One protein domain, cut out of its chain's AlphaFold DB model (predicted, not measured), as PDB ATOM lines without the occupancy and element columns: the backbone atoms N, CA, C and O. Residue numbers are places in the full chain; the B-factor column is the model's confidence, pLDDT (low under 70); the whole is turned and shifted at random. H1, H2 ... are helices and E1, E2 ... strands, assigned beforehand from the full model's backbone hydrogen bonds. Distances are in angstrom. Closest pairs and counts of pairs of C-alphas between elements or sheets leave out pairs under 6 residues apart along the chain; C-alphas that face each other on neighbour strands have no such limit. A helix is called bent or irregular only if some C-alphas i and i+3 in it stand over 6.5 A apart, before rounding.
ATOM      1  N   LEU A  31     246.891 255.419 286.130       69.19
ATOM      2  CA  LEU A  31     245.803 256.281 286.557       69.19
ATOM      3  C   LEU A  31     245.657 256.098 288.073       69.19
ATOM      4  O   LEU A  31     245.620 254.943 288.522       69.19
ATOM      5  N   PRO A  32     245.593 257.193 288.850       82.44
ATOM      6  CA  PRO A  32     245.233 257.111 290.253       82.44
ATOM      7  C   PRO A  32     244.001 256.226 290.406       82.44
ATOM      8  O   PRO A  32     243.085 256.262 289.571       82.44
ATOM      9  N   PHE A  33     244.011 255.394 291.442       80.56
ATOM     10  CA  PHE A  33     242.977 254.390 291.654       80.56
ATOM     11  C   PHE A  33     241.577 255.019 291.666       80.56
ATOM     12  O   PHE A  33     240.635 254.441 291.136       80.56
ATOM     13  N   GLU A  34     241.458 256.245 292.164       83.75
ATOM     14  CA  GLU A  34     240.229 257.031 292.215       83.75
ATOM     15  C   GLU A  34     239.650 257.285 290.816       83.75
ATOM     16  O   GLU A  34     238.444 257.156 290.603       83.75
ATOM     17  N   ILE A  35     240.506 257.600 289.837       82.38
ATOM     18  CA  ILE A  35     240.079 257.835 288.451       82.38
ATOM     19  C   ILE A  35     239.657 256.516 287.807       82.38
ATOM     20  O   ILE A  35     238.625 256.453 287.138       82.38
ATOM     21  N   LEU A  36     240.419 255.445 288.045       82.38
ATOM     22  CA  LEU A  36     240.075 254.109 287.563       82.38
ATOM     23  C   LEU A  36     238.724 253.639 288.128       82.38
ATOM     24  O   LEU A  36     237.855 253.202 287.370       82.38
ATOM     25  N   ALA A  37     238.521 253.784 289.436       81.69
ATOM     26  CA  ALA A  37     237.287 253.436 290.125       81.69
ATOM     27  C   ALA A  37     236.103 254.265 289.604       81.69
ATOM     28  O   ALA A  37     235.006 253.729 289.427       81.69
ATOM     29  N   GLN A  38     236.316 255.549 289.298       84.31
ATOM     30  CA  GLN A  38     235.293 256.409 288.709       84.31
ATOM     31  C   GLN A  38     234.929 255.973 287.283       84.31
ATOM     32  O   GLN A  38     233.745 255.901 286.957       84.31
ATOM     33  N   ILE A  39     235.897 255.621 286.434       83.69
ATOM     34  CA  ILE A  39     235.620 255.089 285.087       83.69
ATOM     35  C   ILE A  39     234.822 253.786 285.193       83.69
ATOM     36  O   ILE A  39     233.767 253.657 284.572       83.69
ATOM     37  N   ILE A  40     235.268 252.854 286.041       85.25
ATOM     38  CA  ILE A  40     234.594 251.569 286.264       85.25
ATOM     39  C   ILE A  40     233.169 251.771 286.809       85.25
ATOM     40  O   ILE A  40     232.258 251.047 286.407       85.25
ATOM     41  N   SER A  41     232.941 252.791 287.647       83.00
ATOM     42  CA  SER A  41     231.608 253.138 288.171       83.00
ATOM     43  C   SER A  41     230.574 253.489 287.104       83.00
ATOM     44  O   SER A  41     229.380 253.324 287.335       83.00
ATOM     45  N   ASN A  42     231.023 253.968 285.942       83.69
ATOM     46  CA  ASN A  42     230.136 254.298 284.830       83.69
ATOM     47  C   ASN A  42     229.794 253.067 283.980       83.69
ATOM     48  O   ASN A  42     228.845 253.102 283.203       83.69
ATOM     49  N   VAL A  43     230.558 251.979 284.123       85.00
ATOM     50  CA  VAL A  43     230.382 250.735 283.360       85.00
ATOM     51  C   VAL A  43     229.600 249.697 284.159       85.00
ATOM     52  O   VAL A  43     228.763 248.991 283.596       85.00
ATOM     53  N   VAL A  44     229.852 249.610 285.467       84.50
ATOM     54  CA  VAL A  44     229.068 248.789 286.397       84.50
ATOM     55  C   VAL A  44     228.085 249.704 287.124       84.50
ATOM     56  O   VAL A  44     228.526 250.494 287.964       84.50
ATOM     57  N   PRO A  45     226.775 249.620 286.828       79.38
ATOM     58  CA  PRO A  45     225.765 250.436 287.491       79.38
ATOM     59  C   PRO A  45     225.834 250.307 289.014       79.38
ATOM     60  O   PRO A  45     226.234 249.271 289.547       79.38
ATOM     61  N   ARG A  46     225.368 251.338 289.726       84.06
ATOM     62  CA  ARG A  46     225.293 251.327 291.200       84.06
ATOM     63  C   ARG A  46     224.466 250.163 291.750       84.06
ATOM     64  O   ARG A  46     224.773 249.671 292.827       84.06
ATOM     65  N   ASP A  47     223.479 249.709 290.984       84.69
ATOM     66  CA  ASP A  47     222.597 248.597 291.350       84.69
ATOM     67  C   ASP A  47     223.189 247.214 291.016       84.69
ATOM     68  O   ASP A  47     222.551 246.192 291.274       84.69
ATOM     69  N   GLY A  48     224.391 247.176 290.431       90.25
ATOM     70  CA  GLY A  48     225.073 245.964 289.996       90.25
ATOM     71  C   GLY A  48     224.890 245.646 288.513       90.25
ATOM     72  O   GLY A  48     224.380 246.434 287.713       90.25
ATOM     73  N   LEU A  49     225.367 244.462 288.131       93.56
ATOM     74  CA  LEU A  49     225.286 243.958 286.764       93.56
ATOM     75  C   LEU A  49     223.838 243.594 286.417       93.56
ATOM     76  O   LEU A  49     223.175 242.924 287.203       93.56
ATOM     77  N   CYS A  50     223.361 243.973 285.229       94.69
ATOM     78  CA  CYS A  50     221.994 243.703 284.799       94.69
ATOM     79  C   CYS A  50     221.911 242.839 283.533       94.69
ATOM     80  O   CYS A  50     222.375 243.195 282.442       94.69
ATOM     81  N   VAL A  51     221.242 241.693 283.657       94.56
ATOM     82  CA  VAL A  51     220.817 240.859 282.534       94.56
ATOM     83  C   VAL A  51     219.349 241.151 282.247       94.56
ATOM     84  O   VAL A  51     218.488 240.954 283.099       94.56
ATOM     85  N   SER A  52     219.042 241.611 281.033       92.81
ATOM     86  CA  SER A  52     217.671 241.917 280.635       92.81
ATOM     87  C   SER A  52     217.395 241.506 279.197       92.81
ATOM     88  O   SER A  52     218.277 241.527 278.336       92.81
ATOM     89  N   ASN A  53     216.138 241.166 278.918       88.81
ATOM     90  CA  ASN A  53     215.645 241.033 277.552       88.81
ATOM     91  C   ASN A  53     215.477 242.392 276.842       88.81
ATOM     92  O   ASN A  53     215.357 242.422 275.616       88.81
ATOM     93  N   HIS A  54     215.500 243.512 277.572       86.25
ATOM     94  CA  HIS A  54     215.467 244.852 276.992       86.25
ATOM     95  C   HIS A  54     216.883 245.436 276.837       86.25
ATOM     96  O   HIS A  54     217.665 245.338 277.781       86.25
ATOM     97  N   PRO A  55     217.239 246.057 275.692       82.69
ATOM     98  CA  PRO A  55     218.553 246.690 275.507       82.69
ATOM     99  C   PRO A  55     218.880 247.740 276.562       82.69
ATOM    100  O   PRO A  55     219.950 247.661 277.143       82.69
ATOM    101  N   ASP A  56     217.951 248.645 276.858       83.38
ATOM    102  CA  ASP A  56     218.224 249.803 277.722       83.38
ATOM    103  C   ASP A  56     218.596 249.447 279.169       83.38
ATOM    104  O   ASP A  56     219.220 250.249 279.854       83.38
ATOM    105  N   TYR A  57     218.224 248.254 279.649       84.81
ATOM    106  CA  TYR A  57     218.607 247.792 280.988       84.81
ATOM    107  C   TYR A  57     219.756 246.790 280.964       84.81
ATOM    108  O   TYR A  57     220.278 246.450 282.017       84.81
ATOM    109  N   HIS A  58     220.121 246.257 279.799       88.19
ATOM    110  CA  HIS A  58     221.160 245.246 279.721       88.19
ATOM    111  C   HIS A  58     222.526 245.907 279.879       88.19
ATOM    112  O   HIS A  58     222.868 246.809 279.118       88.19
ATOM    113  N   SER A  59     223.322 245.435 280.837       90.31
ATOM    114  CA  SER A  59     224.700 245.894 280.973       90.31
ATOM    115  C   SER A  59     225.492 245.635 279.692       90.31
ATOM    116  O   SER A  59     225.279 244.638 278.998       90.31
ATOM    117  N   ASP A  60     226.446 246.512 279.394       89.75
ATOM    118  CA  ASP A  60     227.328 246.342 278.248       89.75
ATOM    119  C   ASP A  60     228.428 245.312 278.551       89.75
ATOM    120  O   ASP A  60     229.568 245.626 278.901       89.75
ATOM    121  N   PHE A  61     228.066 244.037 278.401       89.19
ATOM    122  CA  PHE A  61     228.978 242.908 278.571       89.19
ATOM    123  C   PHE A  61     230.183 242.955 277.621       89.19
ATOM    124  O   PHE A  61     231.218 242.371 277.945       89.19
ATOM    125  N   ALA A  62     230.083 243.628 276.468       90.00
ATOM    126  CA  ALA A  62     231.204 243.752 275.540       90.00
ATOM    127  C   ALA A  62     232.254 244.724 276.092       90.00
ATOM    128  O   ALA A  62     233.446 244.402 276.111       90.00
ATOM    129  N   THR A  63     231.809 245.864 276.626       90.88
ATOM    130  CA  THR A  63     232.687 246.829 277.300       90.88
ATOM    131  C   THR A  63     233.290 246.237 278.572       90.88
ATOM    132  O   THR A  63     234.507 246.296 278.750       90.88
ATOM    133  N   ILE A  64     232.488 245.565 279.407       91.12
ATOM    134  CA  ILE A  64     232.982 244.845 280.597       91.12
ATOM    135  C   ILE A  64     234.041 243.810 280.195       91.12
ATOM    136  O   ILE A  64     235.138 243.794 280.751       91.12
ATOM    137  N   GLY A  65     233.752 242.981 279.188       90.56
ATOM    138  CA  GLY A  65     234.685 241.974 278.683       90.56
ATOM    139  C   GLY A  65     235.991 242.565 278.145       90.56
ATOM    140  O   GLY A  65     237.047 241.954 278.299       90.56
ATOM    141  N   SER A  66     235.931 243.758 277.551       91.56
ATOM    142  CA  SER A  66     237.106 244.482 277.059       91.56
ATOM    143  C   SER A  66     237.950 245.026 278.212       91.56
ATOM    144  O   SER A  66     239.163 244.828 278.221       91.56
ATOM    145  N   LEU A  67     237.317 245.623 279.227       89.19
ATOM    146  CA  LEU A  67     237.998 246.161 280.409       89.19
ATOM    147  C   LEU A  67     238.678 245.082 281.253       89.19
ATOM    148  O   LEU A  67     239.794 245.294 281.723       89.19
ATOM    149  N   LEU A  68     238.067 243.898 281.369       90.44
ATOM    150  CA  LEU A  68     238.677 242.748 282.047       90.44
ATOM    151  C   LEU A  68     240.022 242.317 281.429       90.44
ATOM    152  O   LEU A  68     240.778 241.607 282.083       90.44
ATOM    153  N   ARG A  69     240.325 242.727 280.189       90.56
ATOM    154  CA  ARG A  69     241.565 242.384 279.467       90.56
ATOM    155  C   ARG A  69     242.611 243.503 279.469       90.56
ATOM    156  O   ARG A  69     243.687 243.303 278.915       90.56
ATOM    157  N   VAL A  70     242.312 244.670 280.048       87.38
ATOM    158  CA  VAL A  70     243.196 245.849 279.987       87.38
ATOM    159  C   VAL A  70     244.412 245.689 280.899       87.38
ATOM    160  O   VAL A  70     245.547 245.820 280.449       87.38
ATOM    161  N   SER A  71     244.193 245.425 282.188       86.94
ATOM    162  CA  SER A  71     245.260 245.207 283.170       86.94
ATOM    163  C   SER A  71     244.733 244.440 284.381       86.94
ATOM    164  O   SER A  71     243.530 244.435 284.638       86.94
ATOM    165  N   VAL A  72     245.635 243.844 285.165       87.12
ATOM    166  CA  VAL A  72     245.274 243.134 286.408       87.12
ATOM    167  C   VAL A  72     244.590 244.069 287.413       87.12
ATOM    168  O   VAL A  72     243.641 243.664 288.075       87.12
ATOM    169  N   ALA A  73     245.019 245.333 287.504       85.25
ATOM    170  CA  ALA A  73     244.408 246.312 288.405       85.25
ATOM    171  C   ALA A  73     242.965 246.650 287.995       85.25
ATOM    172  O   ALA A  73     242.065 246.602 288.829       85.25
ATOM    173  N   VAL A  74     242.733 246.916 286.701       88.12
ATOM    174  CA  VAL A  74     241.387 247.164 286.145       88.12
ATOM    175  C   VAL A  74     240.506 245.934 286.343       88.12
ATOM    176  O   VAL A  74     239.360 246.056 286.762       88.12
ATOM    177  N   GLN A  75     241.047 244.747 286.067       90.62
ATOM    178  CA  GLN A  75     240.340 243.483 286.223       90.62
ATOM    179  C   GLN A  75     239.909 243.259 287.676       90.62
ATOM    180  O   GLN A  75     238.744 242.954 287.916       90.62
ATOM    181  N   ASN A  76     240.818 243.420 288.638       90.31
ATOM    182  CA  ASN A  76     240.522 243.205 290.053       90.31
ATOM    183  C   ASN A  76     239.470 244.188 290.567       90.31
ATOM    184  O   ASN A  76     238.520 243.757 291.212       90.31
ATOM    185  N   GLU A  77     239.597 245.473 290.232       88.69
ATOM    186  CA  GLU A  77     238.629 246.493 290.643       88.69
ATOM    187  C   GLU A  77     237.249 246.255 290.013       88.69
ATOM    188  O   GLU A  77     236.218 246.303 290.685       88.69
ATOM    189  N   LEU A  78     237.216 245.915 288.723       91.88
ATOM    190  CA  LEU A  78     235.976 245.625 288.011       91.88
ATOM    191  C   LEU A  78     235.271 244.391 288.585       91.88
ATOM    192  O   LEU A  78     234.067 244.434 288.833       91.88
ATOM    193  N   LEU A  79     236.005 243.301 288.831       92.75
ATOM    194  CA  LEU A  79     235.443 242.090 289.432       92.75
ATOM    195  C   LEU A  79     235.007 242.324 290.880       92.75
ATOM    196  O   LEU A  79     233.931 241.858 291.248       92.75
ATOM    197  N   HIS A  80     235.792 243.059 291.676       91.38
ATOM    198  CA  HIS A  80     235.406 243.446 293.032       91.38
ATOM    199  C   HIS A  80     234.055 244.156 293.002       91.38
ATOM    200  O   HIS A  80     233.137 243.763 293.714       91.38
ATOM    201  N   ARG A  81     233.902 245.164 292.138       90.06
ATOM    202  CA  ARG A  81     232.673 245.957 292.062       90.06
ATOM    203  C   ARG A  81     231.469 245.174 291.541       90.06
ATOM    204  O   ARG A  81     230.362 245.371 292.032       90.06
ATOM    205  N   ILE A  82     231.674 244.286 290.565       93.31
ATOM    206  CA  ILE A  82     230.610 243.411 290.047       93.31
ATOM    207  C   ILE A  82     230.117 242.466 291.145       93.31
ATOM    208  O   ILE A  82     228.911 242.335 291.326       93.31
ATOM    209  N   PHE A  83     231.032 241.817 291.868       93.94
ATOM    210  CA  PHE A  83     230.687 240.795 292.859       93.94
ATOM    211  C   PHE A  83     230.396 241.353 294.257       93.94
ATOM    212  O   PHE A  83     229.914 240.618 295.108       93.94
ATOM    213  N   SER A  84     230.628 242.644 294.509       92.19
ATOM    214  CA  SER A  84     230.160 243.317 295.727       92.19
ATOM    215  C   SER A  84     228.688 243.738 295.658       92.19
ATOM    216  O   SER A  84     228.141 244.194 296.658       92.19
ATOM    217  N   LEU A  85     228.058 243.645 294.484       93.06
ATOM    218  CA  LEU A  85     226.693 244.109 294.230       93.06
ATOM    219  C   LEU A  85     225.791 242.949 293.783       93.06
ATOM    220  O   LEU A  85     226.292 241.970 293.228       93.06
ATOM    221  N   PRO A  86     224.464 243.043 293.984       94.06
ATOM    222  CA  PRO A  86     223.539 242.021 293.512       94.06
ATOM    223  C   PRO A  86     223.552 241.874 291.987       94.06
ATOM    224  O   PRO A  86     223.731 242.845 291.244       94.06
ATOM    225  N   LEU A  87     223.283 240.660 291.510       95.50
ATOM    226  CA  LEU A  87     222.978 240.431 290.101       95.50
ATOM    227  C   LEU A  87     221.519 240.811 289.836       95.50
ATOM    228  O   LEU A  87     220.604 240.191 290.374       95.50
ATOM    229  N   GLN A  88     221.290 241.782 288.958       96.12
ATOM    230  CA  GLN A  88     219.953 242.191 288.538       96.12
ATOM    231  C   GLN A  88     219.519 241.380 287.313       96.12
ATOM    232  O   GLN A  88     220.167 241.415 286.266       96.12
ATOM    233  N   VAL A  89     218.378 240.703 287.388       96.56
ATOM    234  CA  VAL A  89     217.757 240.028 286.245       96.56
ATOM    235  C   VAL A  89     216.403 240.665 285.961       96.56
ATOM    236  O   VAL A  89     215.445 240.464 286.699       96.56
ATOM    237  N   ARG A  90     216.304 241.458 284.889       95.19
ATOM    238  CA  ARG A  90     215.083 242.203 284.532       95.19
ATOM    239  C   ARG A  90     214.343 241.541 283.379       95.19
ATOM    240  O   ARG A  90     214.810 241.564 282.236       95.19
ATOM    241  N   ILE A  91     213.152 241.024 283.665       94.31
ATOM    242  CA  ILE A  91     212.261 240.388 282.695       94.31
ATOM    243  C   ILE A  91     211.148 241.370 282.338       94.31
ATOM    244  O   ILE A  91     210.231 241.601 283.123       94.31
ATOM    245  N   SER A  92     211.219 241.938 281.138       92.12
ATOM    246  CA  SER A  92     210.236 242.913 280.657       92.12
ATOM    247  C   SER A  92     209.279 242.336 279.611       92.12
ATOM    248  O   SER A  92     209.597 241.360 278.922       92.12
ATOM    249  N   SER A  93     208.101 242.941 279.458       88.44
ATOM    250  CA  SER A  93     207.272 242.745 278.263       88.44
ATOM    251  C   SER A  93     207.717 243.682 277.131       88.44
ATOM    252  O   SER A  93     208.354 244.709 277.363       88.44
ATOM    253  N   GLY A  94     207.385 243.331 275.883       77.75
ATOM    254  CA  GLY A  94     207.565 244.220 274.731       77.75
ATOM    255  C   GLY A  94     208.184 243.562 273.500       77.75
ATOM    256  O   GLY A  94     208.455 242.358 273.467       77.75
ATOM    257  N   ILE A  95     208.401 244.382 272.468       72.94
ATOM    258  CA  ILE A  95     208.836 243.975 271.118       72.94
ATOM    259  C   ILE A  95     210.141 243.166 271.143       72.94
ATOM    260  O   ILE A  95     210.277 242.189 270.402       72.94
ATOM    261  N   SER A  96     211.079 243.546 272.012       68.81
ATOM    262  CA  SER A  96     212.425 242.965 272.092       68.81
ATOM    263  C   SER A  96     212.441 241.501 272.549       68.81
ATOM    264  O   SER A  96     213.409 240.802 272.274       68.81
ATOM    265  N   CYS A  97     211.372 241.013 273.193       71.19
ATOM    266  CA  CYS A  97     211.305 239.636 273.685       71.19
ATOM    267  C   CYS A  97     211.164 238.593 272.570       71.19
ATOM    268  O   CYS A  97     211.789 237.540 272.619       71.19
ATOM    269  N   ARG A  98     210.247 238.832 271.617       68.12
ATOM    270  CA  ARG A  98     209.763 237.872 270.592       68.12
ATOM    271  C   ARG A  98     209.379 236.460 271.089       68.12
ATOM    272  O   ARG A  98     209.051 235.592 270.284       68.12
ATOM    273  N   CYS A  99     209.319 236.243 272.397       71.94
ATOM    274  CA  CYS A  99     209.011 234.975 273.057       71.94
ATOM    275  C   CYS A  99     207.632 234.395 272.731       71.94
ATOM    276  O   CYS A  99     207.435 233.196 272.886       71.94
ATOM    277  N   LEU A 100     206.666 235.192 272.267       67.19
ATOM    278  CA  LEU A 100     205.359 234.669 271.852       67.19
ATOM    279  C   LEU A 100     205.382 234.011 270.459       67.19
ATOM    280  O   LEU A 100     204.440 233.302 270.126       67.19
ATOM    281  N   PHE A 101     206.461 234.181 269.686       66.75
ATOM    282  CA  PHE A 101     206.562 233.734 268.289       66.75
ATOM    283  C   PHE A 101     207.737 232.772 268.025       66.75
ATOM    284  O   PHE A 101     208.040 232.480 266.875       66.75
ATOM    285  N   GLY A 102     208.383 232.254 269.082       57.47
ATOM    286  CA  GLY A 102     209.188 231.022 269.027       57.47
ATOM    287  C   GLY A 102     210.448 231.040 268.153       57.47
ATOM    288  O   GLY A 102     210.777 230.015 267.568       57.47
ATOM    289  N   VAL A 103     211.149 232.169 268.034       60.12
ATOM    290  CA  VAL A 103     212.194 232.313 266.998       60.12
ATOM    291  C   VAL A 103     213.577 231.788 267.424       60.12
ATOM    292  O   VAL A 103     214.336 231.324 266.579       60.12
ATOM    293  N   GLU A 104     213.925 231.820 268.714       68.38
ATOM    294  CA  GLU A 104     215.257 231.425 269.202       68.38
ATOM    295  C   GLU A 104     215.166 230.604 270.495       68.38
ATOM    296  O   GLU A 104     214.320 230.866 271.349       68.38
ATOM    297  N   GLY A 105     216.047 229.608 270.651       76.94
ATOM    298  CA  GLY A 105     216.166 228.854 271.902       76.94
ATOM    299  C   GLY A 105     216.622 229.754 273.053       76.94
ATOM    300  O   GLY A 105     217.464 230.629 272.848       76.94
ATOM    301  N   PHE A 106     216.099 229.525 274.264       81.88
ATOM    302  CA  PHE A 106     216.311 230.400 275.426       81.88
ATOM    303  C   PHE A 106     217.788 230.736 275.690       81.88
ATOM    304  O   PHE A 106     218.115 231.892 275.954       81.88
ATOM    305  N   SER A 107     218.697 229.771 275.523       81.19
ATOM    306  CA  SER A 107     220.146 229.951 275.706       81.19
ATOM    307  C   SER A 107     220.783 230.986 274.771       81.19
ATOM    308  O   SER A 107     221.821 231.550 275.106       81.19
ATOM    309  N   LYS A 108     220.170 231.259 273.612       81.94
ATOM    310  CA  LYS A 108     220.631 232.278 272.655       81.94
ATOM    311  C   LYS A 108     220.089 233.673 272.971       81.94
ATOM    312  O   LYS A 108     220.604 234.663 272.457       81.94
ATOM    313  N   THR A 109     219.083 233.767 273.839       85.25
ATOM    314  CA  THR A 109     218.510 235.046 274.258       85.25
ATOM    315  C   THR A 109     219.431 235.769 275.242       85.25
ATOM    316  O   THR A 109     220.287 235.170 275.894       85.25
ATOM    317  N   ARG A 110     219.228 237.082 275.412       87.31
ATOM    318  CA  ARG A 110     219.966 237.859 276.422       87.31
ATOM    319  C   ARG A 110     219.710 237.361 277.842       87.31
ATOM    320  O   ARG A 110     220.654 237.317 278.621       87.31
ATOM    321  N   LEU A 111     218.479 236.950 278.161       89.19
ATOM    322  CA  LEU A 111     218.152 236.366 279.466       89.19
ATOM    323  C   LEU A 111     218.850 235.022 279.684       89.19
ATOM    324  O   LEU A 111     219.314 234.764 280.790       89.19
ATOM    325  N   GLY A 112     219.015 234.219 278.630       88.19
ATOM    326  CA  GLY A 112     219.779 232.971 278.681       88.19
ATOM    327  C   GLY A 112     221.218 233.151 279.168       88.19
ATOM    328  O   GLY A 112     221.774 232.238 279.773       88.19
ATOM    329  N   ARG A 113     221.802 234.348 279.004       88.00
ATOM    330  CA  ARG A 113     223.139 234.666 279.525       88.00
ATOM    331  C   ARG A 113     223.211 234.660 281.051       88.00
ATOM    332  O   ARG A 113     224.292 234.444 281.580       88.00
ATOM    333  N   ALA A 114     222.101 234.863 281.764       91.00
ATOM    334  CA  ALA A 114     222.099 234.757 283.225       91.00
ATOM    335  C   ALA A 114     222.499 233.345 283.683       91.00
ATOM    336  O   ALA A 114     223.202 233.203 284.674       91.00
ATOM    337  N   ALA A 115     222.128 232.313 282.917       88.44
ATOM    338  CA  ALA A 115     222.415 230.916 283.233       88.44
ATOM    339  C   ALA A 115     223.860 230.474 282.926       88.44
ATOM    340  O   ALA A 115     224.165 229.294 283.063       88.44
ATOM    341  N   VAL A 116     224.738 231.382 282.486       90.00
ATOM    342  CA  VAL A 116     226.177 231.099 282.304       90.00
ATOM    343  C   VAL A 116     227.069 231.955 283.205       90.00
ATOM    344  O   VAL A 116     228.294 231.880 283.108       90.00
ATOM    345  N   LEU A 117     226.480 232.806 284.050       91.62
ATOM    346  CA  LEU A 117     227.229 233.629 284.995       91.62
ATOM    347  C   LEU A 117     227.607 232.812 286.239       91.62
ATOM    348  O   LEU A 117     226.851 231.929 286.628       91.62
ATOM    349  N   PRO A 118     228.734 233.122 286.907       92.00
ATOM    350  CA  PRO A 118     229.113 232.476 288.162       92.00
ATOM    351  C   PRO A 118     228.236 233.000 289.309       92.00
ATOM    352  O   PRO A 118     228.648 233.874 290.074       92.00
ATOM    353  N   LEU A 119     226.999 232.511 289.381       92.25
ATOM    354  CA  LEU A 119     225.962 232.945 290.318       92.25
ATOM    355  C   LEU A 119     226.437 232.934 291.774       92.25
ATOM    356  O   LEU A 119     226.154 233.875 292.506       92.25
ATOM    357  N   GLY A 120     227.224 231.929 292.170       90.06
ATOM    358  CA  GLY A 120     227.741 231.781 293.535       90.06
ATOM    359  C   GLY A 120     228.731 232.869 293.967       90.06
ATOM    360  O   GLY A 120     229.143 232.896 295.125       90.06
ATOM    361  N   ARG A 121     229.141 233.764 293.058       92.50
ATOM    362  CA  ARG A 121     229.974 234.932 293.381       92.50
ATOM    363  C   ARG A 121     229.178 236.185 293.718       92.50
ATOM    364  O   ARG A 121     229.775 237.143 294.197       92.50
ATOM    365  N   PHE A 122     227.880 236.204 293.439       93.06
ATOM    366  CA  PHE A 122     227.036 237.346 293.761       93.06
ATOM    367  C   PHE A 122     226.475 237.206 295.182       93.06
ATOM    368  O   PHE A 122     226.144 236.095 295.598       93.06
ATOM    369  N   PRO A 123     226.337 238.316 295.928       91.06
ATOM    370  CA  PRO A 123     225.776 238.297 297.274       91.06
ATOM    371  C   PRO A 123     224.274 237.986 297.269       91.06
ATOM    372  O   PRO A 123     223.762 237.449 298.243       91.06
ATOM    373  N   GLU A 124     223.577 238.327 296.183       91.81
ATOM    374  CA  GLU A 124     222.143 238.117 295.974       91.81
ATOM    375  C   GLU A 124     221.833 238.155 294.468       91.81
ATOM    376  O   GLU A 124     222.527 238.825 293.690       91.81
ATOM    377  N   ILE A 125     220.772 237.461 294.056       93.44
ATOM    378  CA  ILE A 125     220.184 237.549 292.717       93.44
ATOM    379  C   ILE A 125     218.796 238.178 292.826       93.44
ATOM    380  O   ILE A 125     217.897 237.610 293.438       93.44
ATOM    381  N   VAL A 126     218.595 239.325 292.179       94.38
ATOM    382  CA  VAL A 126     217.323 240.056 292.189       94.38
ATOM    383  C   VAL A 126     216.623 239.900 290.842       94.38
ATOM    384  O   VAL A 126     217.045 240.461 289.832       94.38
ATOM    385  N   VAL A 127     215.519 239.157 290.814       95.62
ATOM    386  CA  VAL A 127     214.675 238.950 289.634       95.62
ATOM    387  C   VAL A 127     213.537 239.967 289.643       95.62
ATOM    388  O   VAL A 127     212.650 239.917 290.487       95.62
ATOM    389  N   THR A 128     213.540 240.898 288.693       95.69
ATOM    390  CA  THR A 128     212.521 241.949 288.577       95.69
ATOM    391  C   THR A 128     211.614 241.712 287.372       95.69
ATOM    392  O   THR A 128     212.087 241.589 286.239       95.69
ATOM    393  N   PHE A 129     210.304 241.704 287.603       94.69
ATOM    394  CA  PHE A 129     209.265 241.600 286.582       94.69
ATOM    395  C   PHE A 129     208.750 242.993 286.209       94.69
ATOM    396  O   PHE A 129     208.245 243.708 287.071       94.69
ATOM    397  N   VAL A 130     208.859 243.364 284.929       92.56
ATOM    398  CA  VAL A 130     208.599 244.731 284.440       92.56
ATOM    399  C   VAL A 130     207.558 244.727 283.304       92.56
ATOM    400  O   VAL A 130     207.925 244.676 282.120       92.56
ATOM    401  N   PRO A 131     206.245 244.751 283.595       91.00
ATOM    402  CA  PRO A 131     205.222 244.944 282.569       91.00
ATOM    403  C   PRO A 131     205.293 246.361 281.982       91.00
ATOM    404  O   PRO A 131     205.021 247.351 282.651       91.00
ATOM    405  N   ARG A 132     205.625 246.464 280.692       88.56
ATOM    406  CA  ARG A 132     205.669 247.722 279.934       88.56
ATOM    407  C   ARG A 132     204.335 247.970 279.238       88.56
ATOM    408  O   ARG A 132     204.200 247.783 278.026       88.56
ATOM    409  N   LEU A 133     203.345 248.402 280.014       84.88
ATOM    410  CA  LEU A 133     201.969 248.564 279.541       84.88
ATOM    411  C   LEU A 133     201.829 249.541 278.372       84.88
ATOM    412  O   LEU A 133     201.074 249.269 277.439       84.88
ATOM    413  N   LEU A 134     202.594 250.632 278.400       83.38
ATOM    414  CA  LEU A 134     202.558 251.682 277.376       83.38
ATOM    415  C   LEU A 134     203.271 251.272 276.080       83.38
ATOM    416  O   LEU A 134     203.117 251.916 275.046       83.38
ATOM    417  N   MET A 135     204.039 250.180 276.104       82.31
ATOM    418  CA  MET A 135     204.693 249.650 274.916       82.31
ATOM    419  C   MET A 135     203.830 248.635 274.177       82.31
ATOM    420  O   MET A 135     202.989 247.939 274.745       82.31
ATOM    421  N   VAL A 136     204.123 248.501 272.889       78.62
ATOM    422  CA  VAL A 136     203.560 247.474 272.015       78.62
ATOM    423  C   VAL A 136     203.836 246.078 272.592       78.62
ATOM    424  O   VAL A 136     204.959 245.819 273.046       78.62
ATOM    425  N   PRO A 137     202.858 245.152 272.575       73.00
ATOM    426  CA  PRO A 137     203.046 243.827 273.141       73.00
ATOM    427  C   PRO A 137     204.094 243.041 272.350       73.00
ATOM    428  O   PRO A 137     204.384 243.314 271.181       73.00
ATOM    429  N   CYS A 138     204.643 242.010 272.986       75.69
ATOM    430  CA  CYS A 138     205.609 241.121 272.351       75.69
ATOM    431  C   CYS A 138     205.091 240.580 271.009       75.69
ATOM    432  O   CYS A 138     204.003 240.015 270.936       75.69
ATOM    433  N   GLY A 139     205.911 240.765 269.968       67.25
ATOM    434  CA  GLY A 139     205.725 240.261 268.606       67.25
ATOM    435  C   GLY A 139     204.696 240.973 267.727       67.25
ATOM    436  O   GLY A 139     204.472 240.547 266.597       67.25
ATOM    437  N   TYR A 140     204.186 242.119 268.168       69.00
ATOM    438  CA  TYR A 140     203.585 243.104 267.273       69.00
ATOM    439  C   TYR A 140     204.685 244.073 266.810       69.00
ATOM    440  O   TYR A 140     205.409 244.626 267.633       69.00
ATOM    441  N   ARG A 141     204.880 244.238 265.493       61.12
ATOM    442  CA  ARG A 141     205.998 245.033 264.934       61.12
ATOM    443  C   ARG A 141     205.666 246.503 264.647       61.12
ATOM    444  O   ARG A 141     206.593 247.270 264.428       61.12
ATOM    445  N   SER A 142     204.391 246.891 264.617       56.12
ATOM    446  CA  SER A 142     203.973 248.155 263.985       56.12
ATOM    447  C   SER A 142     202.825 248.892 264.680       56.12
ATOM    448  O   SER A 142     202.167 249.715 264.052       56.12
ATOM    449  N   GLN A 143     202.539 248.602 265.949       61.03
ATOM    450  CA  GLN A 143     201.526 249.373 266.675       61.03
ATOM    451  C   GLN A 143     202.150 250.629 267.286       61.03
ATOM    452  O   GLN A 143     203.313 250.627 267.685       61.03
ATOM    453  N   THR A 144     201.383 251.713 267.350       64.00
ATOM    454  CA  THR A 144     201.751 252.878 268.153       64.00
ATOM    455  C   THR A 144     201.751 252.493 269.638       64.00
ATOM    456  O   THR A 144     200.923 251.670 270.041       64.00
ATOM    457  N   PRO A 145     202.653 253.060 270.460       71.44
ATOM    458  CA  PRO A 145     202.562 252.965 271.916       71.44
ATOM    459  C   PRO A 145     201.148 253.299 272.409       71.44
ATOM    460  O   PRO A 145     200.462 254.140 271.822       71.44
ATOM    461  N   PHE A 146     200.704 252.628 273.469       72.56
ATOM    462  CA  PHE A 146     199.386 252.882 274.048       72.56
ATOM    463  C   PHE A 146     199.445 254.125 274.935       72.56
ATOM    464  O   PHE A 146     200.374 254.266 275.731       72.56
ATOM    465  N   SER A 147     198.445 255.003 274.829       75.81
ATOM    466  CA  SER A 147     198.225 256.040 275.837       75.81
ATOM    467  C   SER A 147     197.595 255.435 277.091       75.81
ATOM    468  O   SER A 147     196.934 254.394 277.032       75.81
ATOM    469  N   VAL A 148     197.770 256.103 278.229       73.50
ATOM    470  CA  VAL A 148     197.154 255.707 279.504       73.50
ATOM    471  C   VAL A 148     195.626 255.651 279.374       73.50
ATOM    472  O   VAL A 148     195.014 254.673 279.802       73.50
ATOM    473  N   ASP A 149     195.020 256.607 278.659       73.38
ATOM    474  CA  ASP A 149     193.571 256.649 278.402       73.38
ATOM    475  C   ASP A 149     193.062 255.411 277.649       73.38
ATOM    476  O   ASP A 149     191.972 254.899 277.928       73.38
ATOM    477  N   PHE A 150     193.862 254.874 276.718       74.00
ATOM    478  CA  PHE A 150     193.522 253.647 275.993       74.00
ATOM    479  C   PHE A 150     193.475 252.419 276.918       74.00
ATOM    480  O   PHE A 150     192.770 251.448 276.629       74.00
ATOM    481  N   LEU A 151     194.212 252.453 278.029       76.50
ATOM    482  CA  LEU A 151     194.301 251.370 279.010       76.50
ATOM    483  C   LEU A 151     193.193 251.433 280.078       76.50
ATOM    484  O   LEU A 151     193.198 250.643 281.029       76.50
ATOM    485  N   SER A 152     192.201 252.307 279.903       73.88
ATOM    486  CA  SER A 152     190.990 252.322 280.722       73.88
ATOM    487  C   SER A 152     190.158 251.034 280.555       73.88
ATOM    488  O   SER A 152     190.154 250.365 279.513       73.88
ATOM    489  N   GLY A 153     189.477 250.630 281.634       78.00
ATOM    490  CA  GLY A 153     188.526 249.511 281.631       78.00
ATOM    491  C   GLY A 153     189.111 248.161 281.188       78.00
ATOM    492  O   GLY A 153     190.192 247.753 281.628       78.00
ATOM    493  N   HIS A 154     188.372 247.445 280.333       80.69
ATOM    494  CA  HIS A 154     188.691 246.081 279.885       80.69
ATOM    495  C   HIS A 154     189.930 246.000 278.975       80.69
ATOM    496  O   HIS A 154     190.659 245.006 278.996       80.69
ATOM    497  N   ARG A 155     190.220 247.055 278.202       82.00
ATOM    498  CA  ARG A 155     191.370 247.089 277.280       82.00
ATOM    499  C   ARG A 155     192.698 247.020 278.030       82.00
ATOM    500  O   ARG A 155     193.565 246.230 277.654       82.00
ATOM    501  N   GLY A 156     192.819 247.759 279.137       81.69
ATOM    502  CA  GLY A 156     193.979 247.680 280.028       81.69
ATOM    503  C   GLY A 156     194.195 246.279 280.599       81.69
ATOM    504  O   GLY A 156     195.319 245.781 280.592       81.69
ATOM    505  N   VAL A 157     193.116 245.593 280.996       84.88
ATOM    506  CA  VAL A 157     193.176 244.213 281.516       84.88
ATOM    507  C   VAL A 157     193.684 243.239 280.450       84.88
ATOM    508  O   VAL A 157     194.558 242.414 280.725       84.88
ATOM    509  N   LEU A 158     193.180 243.331 279.216       84.19
ATOM    510  CA  LEU A 158     193.627 242.477 278.110       84.19
ATOM    511  C   LEU A 158     195.098 242.716 277.748       84.19
ATOM    512  O   LEU A 158     195.859 241.757 277.561       84.19
ATOM    513  N   LYS A 159     195.517 243.986 277.688       85.44
ATOM    514  CA  LYS A 159     196.917 244.354 277.447       85.44
ATOM    515  C   LYS A 159     197.822 243.815 278.550       85.44
ATOM    516  O   LYS A 159     198.803 243.134 278.248       85.44
ATOM    517  N   PHE A 160     197.454 244.036 279.808       88.62
ATOM    518  CA  PHE A 160     198.191 243.536 280.964       88.62
ATOM    519  C   PHE A 160     198.348 242.016 280.926       88.62
ATOM    520  O   PHE A 160     199.461 241.507 281.012       88.62
ATOM    521  N   ARG A 161     197.264 241.267 280.686       88.00
ATOM    522  CA  ARG A 161     197.324 239.800 280.561       88.00
ATOM    523  C   ARG A 161     198.278 239.338 279.462       88.00
ATOM    524  O   ARG A 161     198.956 238.322 279.626       88.00
ATOM    525  N   THR A 162     198.345 240.071 278.355       86.50
ATOM    526  CA  THR A 162     199.264 239.772 277.247       86.50
ATOM    527  C   THR A 162     200.720 240.003 277.653       86.50
ATOM    528  O   THR A 162     201.575 239.147 277.407       86.50
ATOM    529  N   ASP A 163     201.002 241.114 278.330       89.50
ATOM    530  CA  ASP A 163     202.335 241.433 278.844       89.50
ATOM    531  C   ASP A 163     202.798 240.431 279.900       89.50
ATOM    532  O   ASP A 163     203.915 239.918 279.828       89.50
ATOM    533  N   ILE A 164     201.914 240.078 280.829       90.94
ATOM    534  CA  ILE A 164     202.185 239.076 281.857       90.94
ATOM    535  C   ILE A 164     202.427 237.702 281.245       90.94
ATOM    536  O   ILE A 164     203.321 236.995 281.698       90.94
ATOM    537  N   ARG A 165     201.697 237.306 280.195       88.62
ATOM    538  CA  ARG A 165     201.955 236.035 279.497       88.62
ATOM    539  C   ARG A 165     203.373 235.994 278.915       88.62
ATOM    540  O   ARG A 165     204.049 234.975 279.015       88.62
ATOM    541  N   CYS A 166     203.822 237.104 278.332       88.81
ATOM    542  CA  CYS A 166     205.180 237.268 277.813       88.81
ATOM    543  C   CYS A 166     206.242 237.156 278.925       88.81
ATOM    544  O   CYS A 166     207.217 236.416 278.780       88.81
ATOM    545  N   ILE A 167     206.044 237.850 280.045       92.38
ATOM    546  CA  ILE A 167     206.963 237.813 281.193       92.38
ATOM    547  C   ILE A 167     206.976 236.420 281.833       92.38
ATOM    548  O   ILE A 167     208.044 235.884 282.098       92.38
ATOM    549  N   SER A 168     205.807 235.807 282.019       91.69
ATOM    550  CA  SER A 168     205.656 234.476 282.612       91.69
ATOM    551  C   SER A 168     206.409 233.416 281.825       91.69
ATOM    552  O   SER A 168     207.173 232.674 282.427       91.69
ATOM    553  N   ARG A 169     206.297 233.399 280.492       90.00
ATOM    554  CA  ARG A 169     207.052 232.446 279.665       90.00
ATOM    555  C   ARG A 169     208.565 232.582 279.861       90.00
ATOM    556  O   ARG A 169     209.238 231.597 280.117       90.00
ATOM    557  N   GLN A 170     209.089 233.808 279.808       91.19
ATOM    558  CA  GLN A 170     210.520 234.058 280.027       91.19
ATOM    559  C   GLN A 170     210.969 233.723 281.452       91.19
ATOM    560  O   GLN A 170     212.078 233.236 281.644       91.19
ATOM    561  N   SER A 171     210.115 234.002 282.441       93.56
ATOM    562  CA  SER A 171     210.338 233.653 283.844       93.56
ATOM    563  C   SER A 171     210.479 232.143 284.009       93.56
ATOM    564  O   SER A 171     211.422 231.688 284.645       93.56
ATOM    565  N   GLN A 172     209.587 231.370 283.383       92.38
ATOM    566  CA  GLN A 172     209.628 229.910 283.404       92.38
ATOM    567  C   GLN A 172     210.899 229.377 282.736       92.38
ATOM    568  O   GLN A 172     211.623 228.606 283.361       92.38
ATOM    569  N   ASP A 173     211.216 229.846 281.523       91.38
ATOM    570  CA  ASP A 173     212.424 229.428 280.800       91.38
ATOM    571  C   ASP A 173     213.704 229.734 281.609       91.38
ATOM    572  O   ASP A 173     214.614 228.905 281.694       91.38
ATOM    573  N   LEU A 174     213.760 230.909 282.250       93.75
ATOM    574  CA  LEU A 174     214.873 231.301 283.113       93.75
ATOM    575  C   LEU A 174     214.953 230.439 284.372       93.75
ATOM    576  O   LEU A 174     216.031 229.944 284.690       93.75
ATOM    577  N   ALA A 175     213.841 230.251 285.082       93.75
ATOM    578  CA  ALA A 175     213.798 229.453 286.301       93.75
ATOM    579  C   ALA A 175     214.247 228.010 286.039       93.75
ATOM    580  O   ALA A 175     215.027 227.454 286.809       93.75
ATOM    581  N   GLU A 176     213.816 227.419 284.923       92.69
ATOM    582  CA  GLU A 176     214.250 226.086 284.509       92.69
ATOM    583  C   GLU A 176     215.749 226.039 284.206       92.69
ATOM    584  O   GLU A 176     216.432 225.114 284.653       92.69
ATOM    585  N   ALA A 177     216.280 227.031 283.490       92.69
ATOM    586  CA  ALA A 177     217.710 227.111 283.207       92.69
ATOM    587  C   ALA A 177     218.539 227.261 284.493       92.69
ATOM    588  O   ALA A 177     219.525 226.546 284.671       92.69
ATOM    589  N   LEU A 178     218.114 228.138 285.407       92.88
ATOM    590  CA  LEU A 178     218.809 228.379 286.669       92.88
ATOM    591  C   LEU A 178     218.690 227.204 287.640       92.88
ATOM    592  O   LEU A 178     219.675 226.885 288.284       92.88
ATOM    593  N   SER A 179     217.567 226.479 287.682       91.12
ATOM    594  CA  SER A 179     217.428 225.277 288.529       91.12
ATOM    595  C   SER A 179     218.457 224.178 288.209       91.12
ATOM    596  O   SER A 179     218.760 223.310 289.033       91.12
ATOM    597  N   ARG A 180     219.003 224.198 286.986       90.56
ATOM    598  CA  ARG A 180     220.032 223.265 286.506       90.56
ATOM    599  C   ARG A 180     221.452 223.799 286.699       90.56
ATOM    600  O   ARG A 180     222.394 223.066 286.406       90.56
ATOM    601  N   HIS A 181     221.611 225.036 287.165       91.12
ATOM    602  CA  HIS A 181     222.909 225.672 287.327       91.12
ATOM    603  C   HIS A 181     223.725 224.984 288.442       91.12
ATOM    604  O   HIS A 181     223.158 224.595 289.463       91.12
ATOM    605  N   PRO A 182     225.052 224.814 288.296       89.00
ATOM    606  CA  PRO A 182     225.874 224.204 289.345       89.00
ATOM    607  C   PRO A 182     225.803 224.966 290.675       89.00
ATOM    608  O   PRO A 182     225.592 224.366 291.726       89.00
ATOM    609  N   ASP A 183     225.894 226.297 290.619       87.38
ATOM    610  CA  ASP A 183     225.917 227.145 291.820       87.38
ATOM    611  C   ASP A 183     224.594 227.166 292.600       87.38
ATOM    612  O   ASP A 183     224.598 227.513 293.774       87.38
ATOM    613  N   THR A 184     223.466 226.787 291.987       83.38
ATOM    614  CA  THR A 184     222.169 226.698 292.686       83.38
ATOM    615  C   THR A 184     221.967 225.367 293.404       83.38
ATOM    616  O   THR A 184     220.959 225.167 294.073       83.38
ATOM    617  N   LYS A 185     222.896 224.425 293.214       76.75
ATOM    618  CA  LYS A 185     222.947 223.135 293.912       76.75
ATOM    619  C   LYS A 185     224.127 223.053 294.877       76.75
ATOM    620  O   LYS A 185     224.292 222.037 295.544       76.75
ATOM    621  N   ALA A 186     224.966 224.084 294.908       76.38
ATOM    622  CA  ALA A 186     226.107 224.160 295.798       76.38
ATOM    623  C   ALA A 186     225.659 224.528 297.221       76.38
ATOM    624  O   ALA A 186     224.660 225.228 297.404       76.38
ATOM    625  N   ASP A 187     226.469 224.145 298.214       69.69
ATOM    626  CA  ASP A 187     226.253 224.438 299.644       69.69
ATOM    627  C   ASP A 187     226.087 225.938 299.953       69.69
ATOM    628  O   ASP A 187     225.601 226.316 301.016       69.69
ATOM    629  N   ARG A 188     226.496 226.813 299.025       75.62
ATOM    630  CA  ARG A 188     226.347 228.271 299.106       75.62
ATOM    631  C   ARG A 188     225.594 228.804 297.894       75.62
ATOM    632  O   ARG A 188     226.153 229.526 297.070       75.62
ATOM    633  N   THR A 189     224.328 228.421 297.784       78.81
ATOM    634  CA  THR A 189     223.423 229.015 296.796       78.81
ATOM    635  C   THR A 189     223.165 230.479 297.172       78.81
ATOM    636  O   THR A 189     222.822 230.745 298.327       78.81
ATOM    637  N   PRO A 190     223.345 231.442 296.248       85.12
ATOM    638  CA  PRO A 190     223.050 232.840 296.538       85.12
ATOM    639  C   PRO A 190     221.552 233.017 296.832       85.12
ATOM    640  O   PRO A 190     220.725 232.350 296.201       85.12
ATOM    641  N   PRO A 191     221.172 233.917 297.756       87.69
ATOM    642  CA  PRO A 191     219.773 234.230 297.991       87.69
ATOM    643  C   PRO A 191     219.147 234.844 296.734       87.69
ATOM    644  O   PRO A 191     219.781 235.613 296.006       87.69
ATOM    645  N   PHE A 192     217.886 234.498 296.489       89.25
ATOM    646  CA  PHE A 192     217.086 235.054 295.401       89.25
ATOM    647  C   PHE A 192     216.047 235.999 295.971       89.25
ATOM    648  O   PHE A 192     215.353 235.608 296.899       89.25
ATOM    649  N   ARG A 193     215.873 237.168 295.361       89.56
ATOM    650  CA  ARG A 193     214.802 238.118 295.663       89.56
ATOM    651  C   ARG A 193     213.999 238.420 294.410       89.56
ATOM    652  O   ARG A 193     214.553 238.540 293.321       89.56
ATOM    653  N   PHE A 194     212.695 238.569 294.558       91.44
ATOM    654  CA  PHE A 194     211.751 238.814 293.478       91.44
ATOM    655  C   PHE A 194     211.131 240.190 293.634       91.44
ATOM    656  O   PHE A 194     210.706 240.550 294.723       91.44
ATOM    657  N   ARG A 195     211.045 240.956 292.549       92.00
ATOM    658  CA  ARG A 195     210.462 242.297 292.556       92.00
ATOM    659  C   ARG A 195     209.436 242.464 291.458       92.00
ATOM    660  O   ARG A 195     209.680 242.086 290.313       92.00
ATOM    661  N   PHE A 196     208.320 243.094 291.792       91.88
ATOM    662  CA  PHE A 196     207.305 243.502 290.830       91.88
ATOM    663  C   PHE A 196     207.401 245.012 290.616       91.88
ATOM    664  O   PHE A 196     207.055 245.796 291.493       91.88
ATOM    665  N   ASP A 197     207.917 245.417 289.460       91.00
ATOM    666  CA  ASP A 197     208.189 246.817 289.145       91.00
ATOM    667  C   ASP A 197     207.085 247.384 288.253       91.00
ATOM    668  O   ASP A 197     206.913 246.970 287.102       91.00
ATOM    669  N   GLY A 198     206.322 248.331 288.799       86.81
ATOM    670  CA  GLY A 198     205.230 248.982 288.094       86.81
ATOM    671  C   GLY A 198     205.583 250.323 287.440       86.81
ATOM    672  O   GLY A 198     204.719 250.931 286.802       86.81
ATOM    673  N   THR A 199     206.838 250.771 287.505       88.56
ATOM    674  CA  THR A 199     207.239 252.127 287.083       88.56
ATOM    675  C   THR A 199     207.020 252.412 285.592       88.56
ATOM    676  O   THR A 199     206.929 253.566 285.177       88.56
ATOM    677  N   HIS A 200     206.855 251.378 284.762       86.19
ATOM    678  CA  HIS A 200     206.644 251.497 283.315       86.19
ATOM    679  C   HIS A 200     205.164 251.560 282.903       86.19
ATOM    680  O   HIS A 200     204.707 250.841 282.005       86.19
ATOM    681  N   GLY A 201     204.435 252.473 283.550       82.25
ATOM    682  CA  GLY A 201     203.029 252.793 283.288       82.25
ATOM    683  C   GLY A 201     202.031 251.930 284.056       82.25
ATOM    684  O   GLY A 201     200.833 252.179 283.990       82.25
ATOM    685  N   MET A 202     202.496 250.929 284.804       87.00
ATOM    686  CA  MET A 202     201.615 250.094 285.614       87.00
ATOM    687  C   MET A 202     201.153 250.846 286.868       87.00
ATOM    688  O   MET A 202     199.956 250.938 287.112       87.00
ATOM    689  N   ASP A 203     202.056 251.486 287.603       87.31
ATOM    690  CA  ASP A 203     201.684 252.255 288.796       87.31
ATOM    691  C   ASP A 203     200.742 253.416 288.453       87.31
ATOM    692  O   ASP A 203     199.759 253.647 289.152       87.31
ATOM    693  N   GLU A 204     200.981 254.096 287.330       84.75
ATOM    694  CA  GLU A 204     200.105 255.159 286.829       84.75
ATOM    695  C   GLU A 204     198.703 254.635 286.488       84.75
ATOM    696  O   GLU A 204     197.710 255.171 286.974       84.75
ATOM    697  N   VAL A 205     198.608 253.538 285.728       84.94
ATOM    698  CA  VAL A 205     197.315 252.921 285.392       84.94
ATOM    699  C   VAL A 205     196.597 252.411 286.645       84.94
ATOM    700  O   VAL A 205     195.380 252.532 286.727       84.94
ATOM    701  N   ASN A 206     197.314 251.872 287.634       86.69
ATOM    702  CA  ASN A 206     196.713 251.444 288.900       86.69
ATOM    703  C   ASN A 206     196.181 252.618 289.726       86.69
ATOM    704  O   ASN A 206     195.140 252.469 290.353       86.69
ATOM    705  N   ARG A 207     196.846 253.781 289.721       84.19
ATOM    706  CA  ARG A 207     196.352 254.981 290.426       84.19
ATOM    707  C   ARG A 207     195.041 255.512 289.851       84.19
ATOM    708  O   ARG A 207     194.258 256.099 290.586       84.19
ATOM    709  N   LEU A 208     194.807 255.308 288.557       83.81
ATOM    710  CA  LEU A 208     193.606 255.768 287.852       83.81
ATOM    711  C   LEU A 208     192.445 254.762 287.897       83.81
ATOM    712  O   LEU A 208     191.417 254.983 287.259       83.81
ATOM    713  N   ARG A 209     192.604 253.629 288.590       82.62
ATOM    714  CA  ARG A 209     191.622 252.541 288.621       82.62
ATOM    715  C   ARG A 209     191.231 252.209 290.049       82.62
ATOM    716  O   ARG A 209     192.074 252.150 290.934       82.62
ATOM    717  N   GLU A 210     189.957 251.882 290.231       82.94
ATOM    718  CA  GLU A 210     189.457 251.329 291.495       82.94
ATOM    719  C   GLU A 210     190.035 249.931 291.745       82.94
ATOM    720  O   GLU A 210     190.538 249.640 292.824       82.94
ATOM    721  N   ILE A 211     190.037 249.079 290.712       85.25
ATOM    722  CA  ILE A 211     190.587 247.722 290.782       85.25
ATOM    723  C   ILE A 211     191.987 247.703 290.143       85.25
ATOM    724  O   ILE A 211     192.095 247.930 288.923       85.25
ATOM    725  N   PRO A 212     193.054 247.394 290.913       89.00
ATOM    726  CA  PRO A 212     194.410 247.313 290.381       89.00
ATOM    727  C   PRO A 212     194.538 246.148 289.392       89.00
ATOM    728  O   PRO A 212     193.841 245.138 289.493       89.00
ATOM    729  N   LEU A 213     195.447 246.268 288.423       89.69
ATOM    730  CA  LEU A 213     195.703 245.198 287.453       89.69
ATOM    731  C   LEU A 213     196.542 244.061 288.038       89.69
ATOM    732  O   LEU A 213     196.454 242.938 287.546       89.69
ATOM    733  N   TRP A 214     197.354 244.326 289.066       90.56
ATOM    734  CA  TRP A 214     198.107 243.276 289.744       90.56
ATOM    735  C   TRP A 214     197.144 242.312 290.425       90.56
ATOM    736  O   TRP A 214     196.500 242.669 291.403       90.56
ATOM    737  N   GLU A 215     197.062 241.087 289.915       88.19
ATOM    738  CA  GLU A 215     196.266 240.019 290.512       88.19
ATOM    739  C   GLU A 215     197.168 239.035 291.271       88.19
ATOM    740  O   GLU A 215     198.239 238.671 290.781       88.19
ATOM    741  N   VAL A 216     196.711 238.511 292.412       85.12
ATOM    742  CA  VAL A 216     197.420 237.449 293.162       85.12
ATOM    743  C   VAL A 216     197.779 236.265 292.255       85.12
ATOM    744  O   VAL A 216     198.906 235.763 292.265       85.12
ATOM    745  N   SER A 217     196.833 235.858 291.405       83.31
ATOM    746  CA  SER A 217     197.006 234.768 290.442       83.31
ATOM    747  C   SER A 217     198.170 235.007 289.465       83.31
ATOM    748  O   SER A 217     198.841 234.056 289.051       83.31
ATOM    749  N   VAL A 218     198.439 236.271 289.119       88.12
ATOM    750  CA  VAL A 218     199.534 236.684 288.238       88.12
ATOM    751  C   VAL A 218     200.872 236.563 288.950       88.12
ATOM    752  O   VAL A 218     201.782 235.951 288.392       88.12
ATOM    753  N   LEU A 219     200.979 237.079 290.177       88.00
ATOM    754  CA  LEU A 219     202.192 236.960 290.992       88.00
ATOM    755  C   LEU A 219     202.562 235.480 291.177       88.00
ATOM    756  O   LEU A 219     203.685 235.082 290.870       88.00
ATOM    757  N   ARG A 220     201.586 234.638 291.552       84.12
ATOM    758  CA  ARG A 220     201.776 233.185 291.697       84.12
ATOM    759  C   ARG A 220     202.282 232.538 290.408       84.12
ATOM    760  O   ARG A 220     203.226 231.759 290.454       84.12
ATOM    761  N   ARG A 221     201.700 232.873 289.251       86.38
ATOM    762  CA  ARG A 221     202.123 232.316 287.953       86.38
ATOM    763  C   ARG A 221     203.546 232.730 287.568       86.38
ATOM    764  O   ARG A 221     204.259 231.956 286.932       86.38
ATOM    765  N   LEU A 222     203.963 233.948 287.915       90.38
ATOM    766  CA  LEU A 222     205.324 234.424 287.656       90.38
ATOM    767  C   LEU A 222     206.365 233.694 288.514       90.38
ATOM    768  O   LEU A 222     207.475 233.469 288.031       90.38
ATOM    769  N   LEU A 223     205.984 233.299 289.732       89.12
ATOM    770  CA  LEU A 223     206.838 232.637 290.723       89.12
ATOM    771  C   LEU A 223     206.745 231.102 290.718       89.12
ATOM    772  O   LEU A 223     207.576 230.441 291.326       89.12
ATOM    773  N   GLU A 224     205.778 230.509 290.019       85.75
ATOM    774  CA  GLU A 224     205.480 229.067 290.067       85.75
ATOM    775  C   GLU A 224     206.706 228.172 289.819       85.75
ATOM    776  O   GLU A 224     206.931 227.202 290.536       85.75
ATOM    777  N   LYS A 225     207.548 228.512 288.836       89.38
ATOM    778  CA  LYS A 225     208.767 227.741 288.520       89.38
ATOM    779  C   LYS A 225     209.968 228.081 289.402       89.38
ATOM    780  O   LYS A 225     211.007 227.445 289.267       89.38
ATOM    781  N   TRP A 226     209.824 229.040 290.311       88.94
ATOM    782  CA  TRP A 226     210.849 229.469 291.260       88.94
ATOM    783  C   TRP A 226     210.699 228.828 292.641       88.94
ATOM    784  O   TRP A 226     211.502 229.097 293.523       88.94
ATOM    785  N   GLN A 227     209.724 227.935 292.837       81.50
ATOM    786  CA  GLN A 227     209.478 227.278 294.130       81.50
ATOM    787  C   GLN A 227     210.724 226.619 294.742       81.50
ATOM    788  O   GLN A 227     210.837 226.565 295.959       81.50
ATOM    789  N   TRP A 228     211.684 226.180 293.922       82.00
ATOM    790  CA  TRP A 228     212.943 225.588 294.381       82.00
ATOM    791  C   TRP A 228     213.876 226.569 295.122       82.00
ATOM    792  O   TRP A 228     214.730 226.101 295.865       82.00
ATOM    793  N   VAL A 229     213.710 227.893 294.972       80.19
ATOM    794  CA  VAL A 229     214.412 228.916 295.787       80.19
ATOM    795  C   VAL A 229     213.544 229.532 296.879       80.19
ATOM    796  O   VAL A 229     214.055 230.279 297.709       80.19
ATOM    797  N   CYS A 230     212.240 229.260 296.872       62.75
ATOM    798  CA  CYS A 230     211.274 229.807 297.828       62.75
ATOM    799  C   CYS A 230     210.987 228.838 298.988       62.75
ATOM    800  O   CYS A 230     209.957 228.964 299.648       62.75
ATOM    801  N   LEU A 231     211.840 227.829 299.214       56.16
ATOM    802  CA  LEU A 231     211.590 226.825 300.245       56.16
ATOM    803  C   LEU A 231     211.877 227.372 301.656       56.16
ATOM    804  O   LEU A 231     212.930 227.974 301.886       56.16
ATOM    805  N   PRO A 232     210.979 227.114 302.623       49.03
ATOM    806  CA  PRO A 232     211.152 227.509 304.009       49.03
ATOM    807  C   PRO A 232     212.101 226.516 304.679       49.03
ATOM    808  O   PRO A 232     211.676 225.500 305.222       49.03
ATOM    809  N   THR A 233     213.406 226.771 304.631       42.62
ATOM    810  CA  THR A 233     214.368 225.927 305.351       42.62
ATOM    811  C   THR A 233     215.190 226.714 306.360       42.62
ATOM    812  O   THR A 233     216.255 227.235 306.057       42.62
ATOM    813  N   GLY A 240     211.706 237.217 305.722       50.81
ATOM    814  CA  GLY A 240     210.684 238.223 305.416       50.81
ATOM    815  C   GLY A 240     210.882 239.128 304.196       50.81
ATOM    816  O   GLY A 240     210.040 239.988 303.976       50.81
ATOM    817  N   TYR A 241     211.955 238.977 303.411       60.81
ATOM    818  CA  TYR A 241     212.326 239.965 302.375       60.81
ATOM    819  C   TYR A 241     212.516 239.394 300.961       60.81
ATOM    820  O   TYR A 241     213.066 240.068 300.089       60.81
ATOM    821  N   GLN A 242     212.065 238.162 300.700       77.56
ATOM    822  CA  GLN A 242     212.303 237.520 299.404       77.56
ATOM    823  C   GLN A 242     211.461 238.115 298.264       77.56
ATOM    824  O   GLN A 242     211.823 237.966 297.099       77.56
ATOM    825  N   ILE A 243     210.338 238.772 298.564       82.06
ATOM    826  CA  ILE A 243     209.389 239.259 297.557       82.06
ATOM    827  C   ILE A 243     209.040 240.730 297.822       82.06
ATOM    828  O   ILE A 243     208.343 241.044 298.779       82.06
ATOM    829  N   ASP A 244     209.464 241.624 296.927       84.44
ATOM    830  CA  ASP A 244     209.026 243.020 296.868       84.44
ATOM    831  C   ASP A 244     207.686 243.090 296.121       84.44
ATOM    832  O   ASP A 244     207.651 243.140 294.884       84.44
ATOM    833  N   VAL A 245     206.581 243.055 296.869       81.38
ATOM    834  CA  VAL A 245     205.221 243.106 296.313       81.38
ATOM    835  C   VAL A 245     204.857 244.479 295.737       81.38
ATOM    836  O   VAL A 245     205.380 245.499 296.190       81.38
ATOM    837  N   PRO A 246     203.923 244.535 294.766       87.44
ATOM    838  CA  PRO A 246     203.293 245.789 294.378       87.44
ATOM    839  C   PRO A 246     202.540 246.431 295.546       87.44
ATOM    840  O   PRO A 246     201.998 245.728 296.397       87.44
TER     841      PRO A 246
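This is residues 31 to 233 and 240 to 246 of the 339 residues of an uncharacterized protein of Cladophialophora immunda (UniProt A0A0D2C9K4). A wall of four parallel strands, E1 to E4, has three helices, H4, H5 and H7, laid along the strands over one face, while no named helix covers the other face. A small cluster of H1, H2 and H3 sits past the ends where the strands begin, and H6 lies past the ends where they finish. The 210 printed residues hold seven named helices and four strands in the order H1 E1 H2 H3 E2 H4 E3 H5 E4 H6 H7; the sheet runs E1 E2 E3 E4. The class is mixed, helices and strands, with under half of the residues in named elements. The whole is compact, with a radius of gyration of the C-alphas of 18.5 A and spans of 57 by 41 by 35 A.

Find C-alpha 33 at (242.977, 254.390, 291.654), where H1 begins; it runs 15.5 A to residue 43. Next come E1, residues 50 to 52, H2, 61 to 67, and H3, 72 to 83, 16.1 A long. E2, residues 87 to 92, is 16.1 A long; H4 is 111 to 116 and E3, 125 to 130, is 15.9 A. H5, residues 153 to 179, starts at (188.526, 249.511, 281.631) and runs 38.3 A. E4 is 192 to 196, H6 202 to 207, and H7, 216 to 229, runs 19.2 A to (214.412, 228.916, 295.787); it is irregular, with C-alphas 222 and 225 7.6 A apart.

Look across the sheet for N 51 and O 88, 2.8 A, N 89 and O 126, 2.8 A, and N 127 and O 193, 2.8 A. E1, H2 H3, E2 is a strand-helix-strand unit, parallel neighbours with helices between; E2, H4, E3 and E3, H5, E4 are two more, with right-handed crossovers. In two layers, helices over one face, H4 is over E1 and H5 over E2. H7 is over E4 and only just over E3, with 3 of its C-alphas. H5 touches H7, closest C-alphas Ser 168 and Leu 222, 5.1 A, at a shallow tilt of 4 degrees. With residues 170 to 178 alone H5 touches H4, closest C-alphas Ala 115 and Leu 178, 5.6 A. H3 touches H1 with residues 74 to 78 alone, closest C-alphas Ile 40 and Leu 78, 6.3 A, at a steep tilt of 51 degrees. H2 and H3 form a helical hairpin and only just touch, with 3 pairs of C-alphas within 8 A, closest Leu 67 and Val 74, 6.7 A. H6 is not on the sheet and is apart from H7. Every O i to N i+4 pair is within hydrogen-bond range in H2, H3 and H6; the counts are 6 of 7 in H1, 22 of 23 in H5, 5 of 10 in H7 and 0 of 2 in H4, where 3 of 3 O i to N i+3 pairs are.

The C-alphas farthest apart are those of Pro 32 and His 154, 58.5 A. Residues 234 to 239 are not printed; C-alphas 233 and 240 are 12.8 A apart across the cut. Beyond it, residues 243 to 244 pair with 194 to 195 of E4, parallel. The links E2 to H4, E3 to H5 and H5 to E4 are long. Mean pLDDT of the printed part is 84.3, and stretches under 70 include residues 100 to 104, 139 to 144 and 230 to 233.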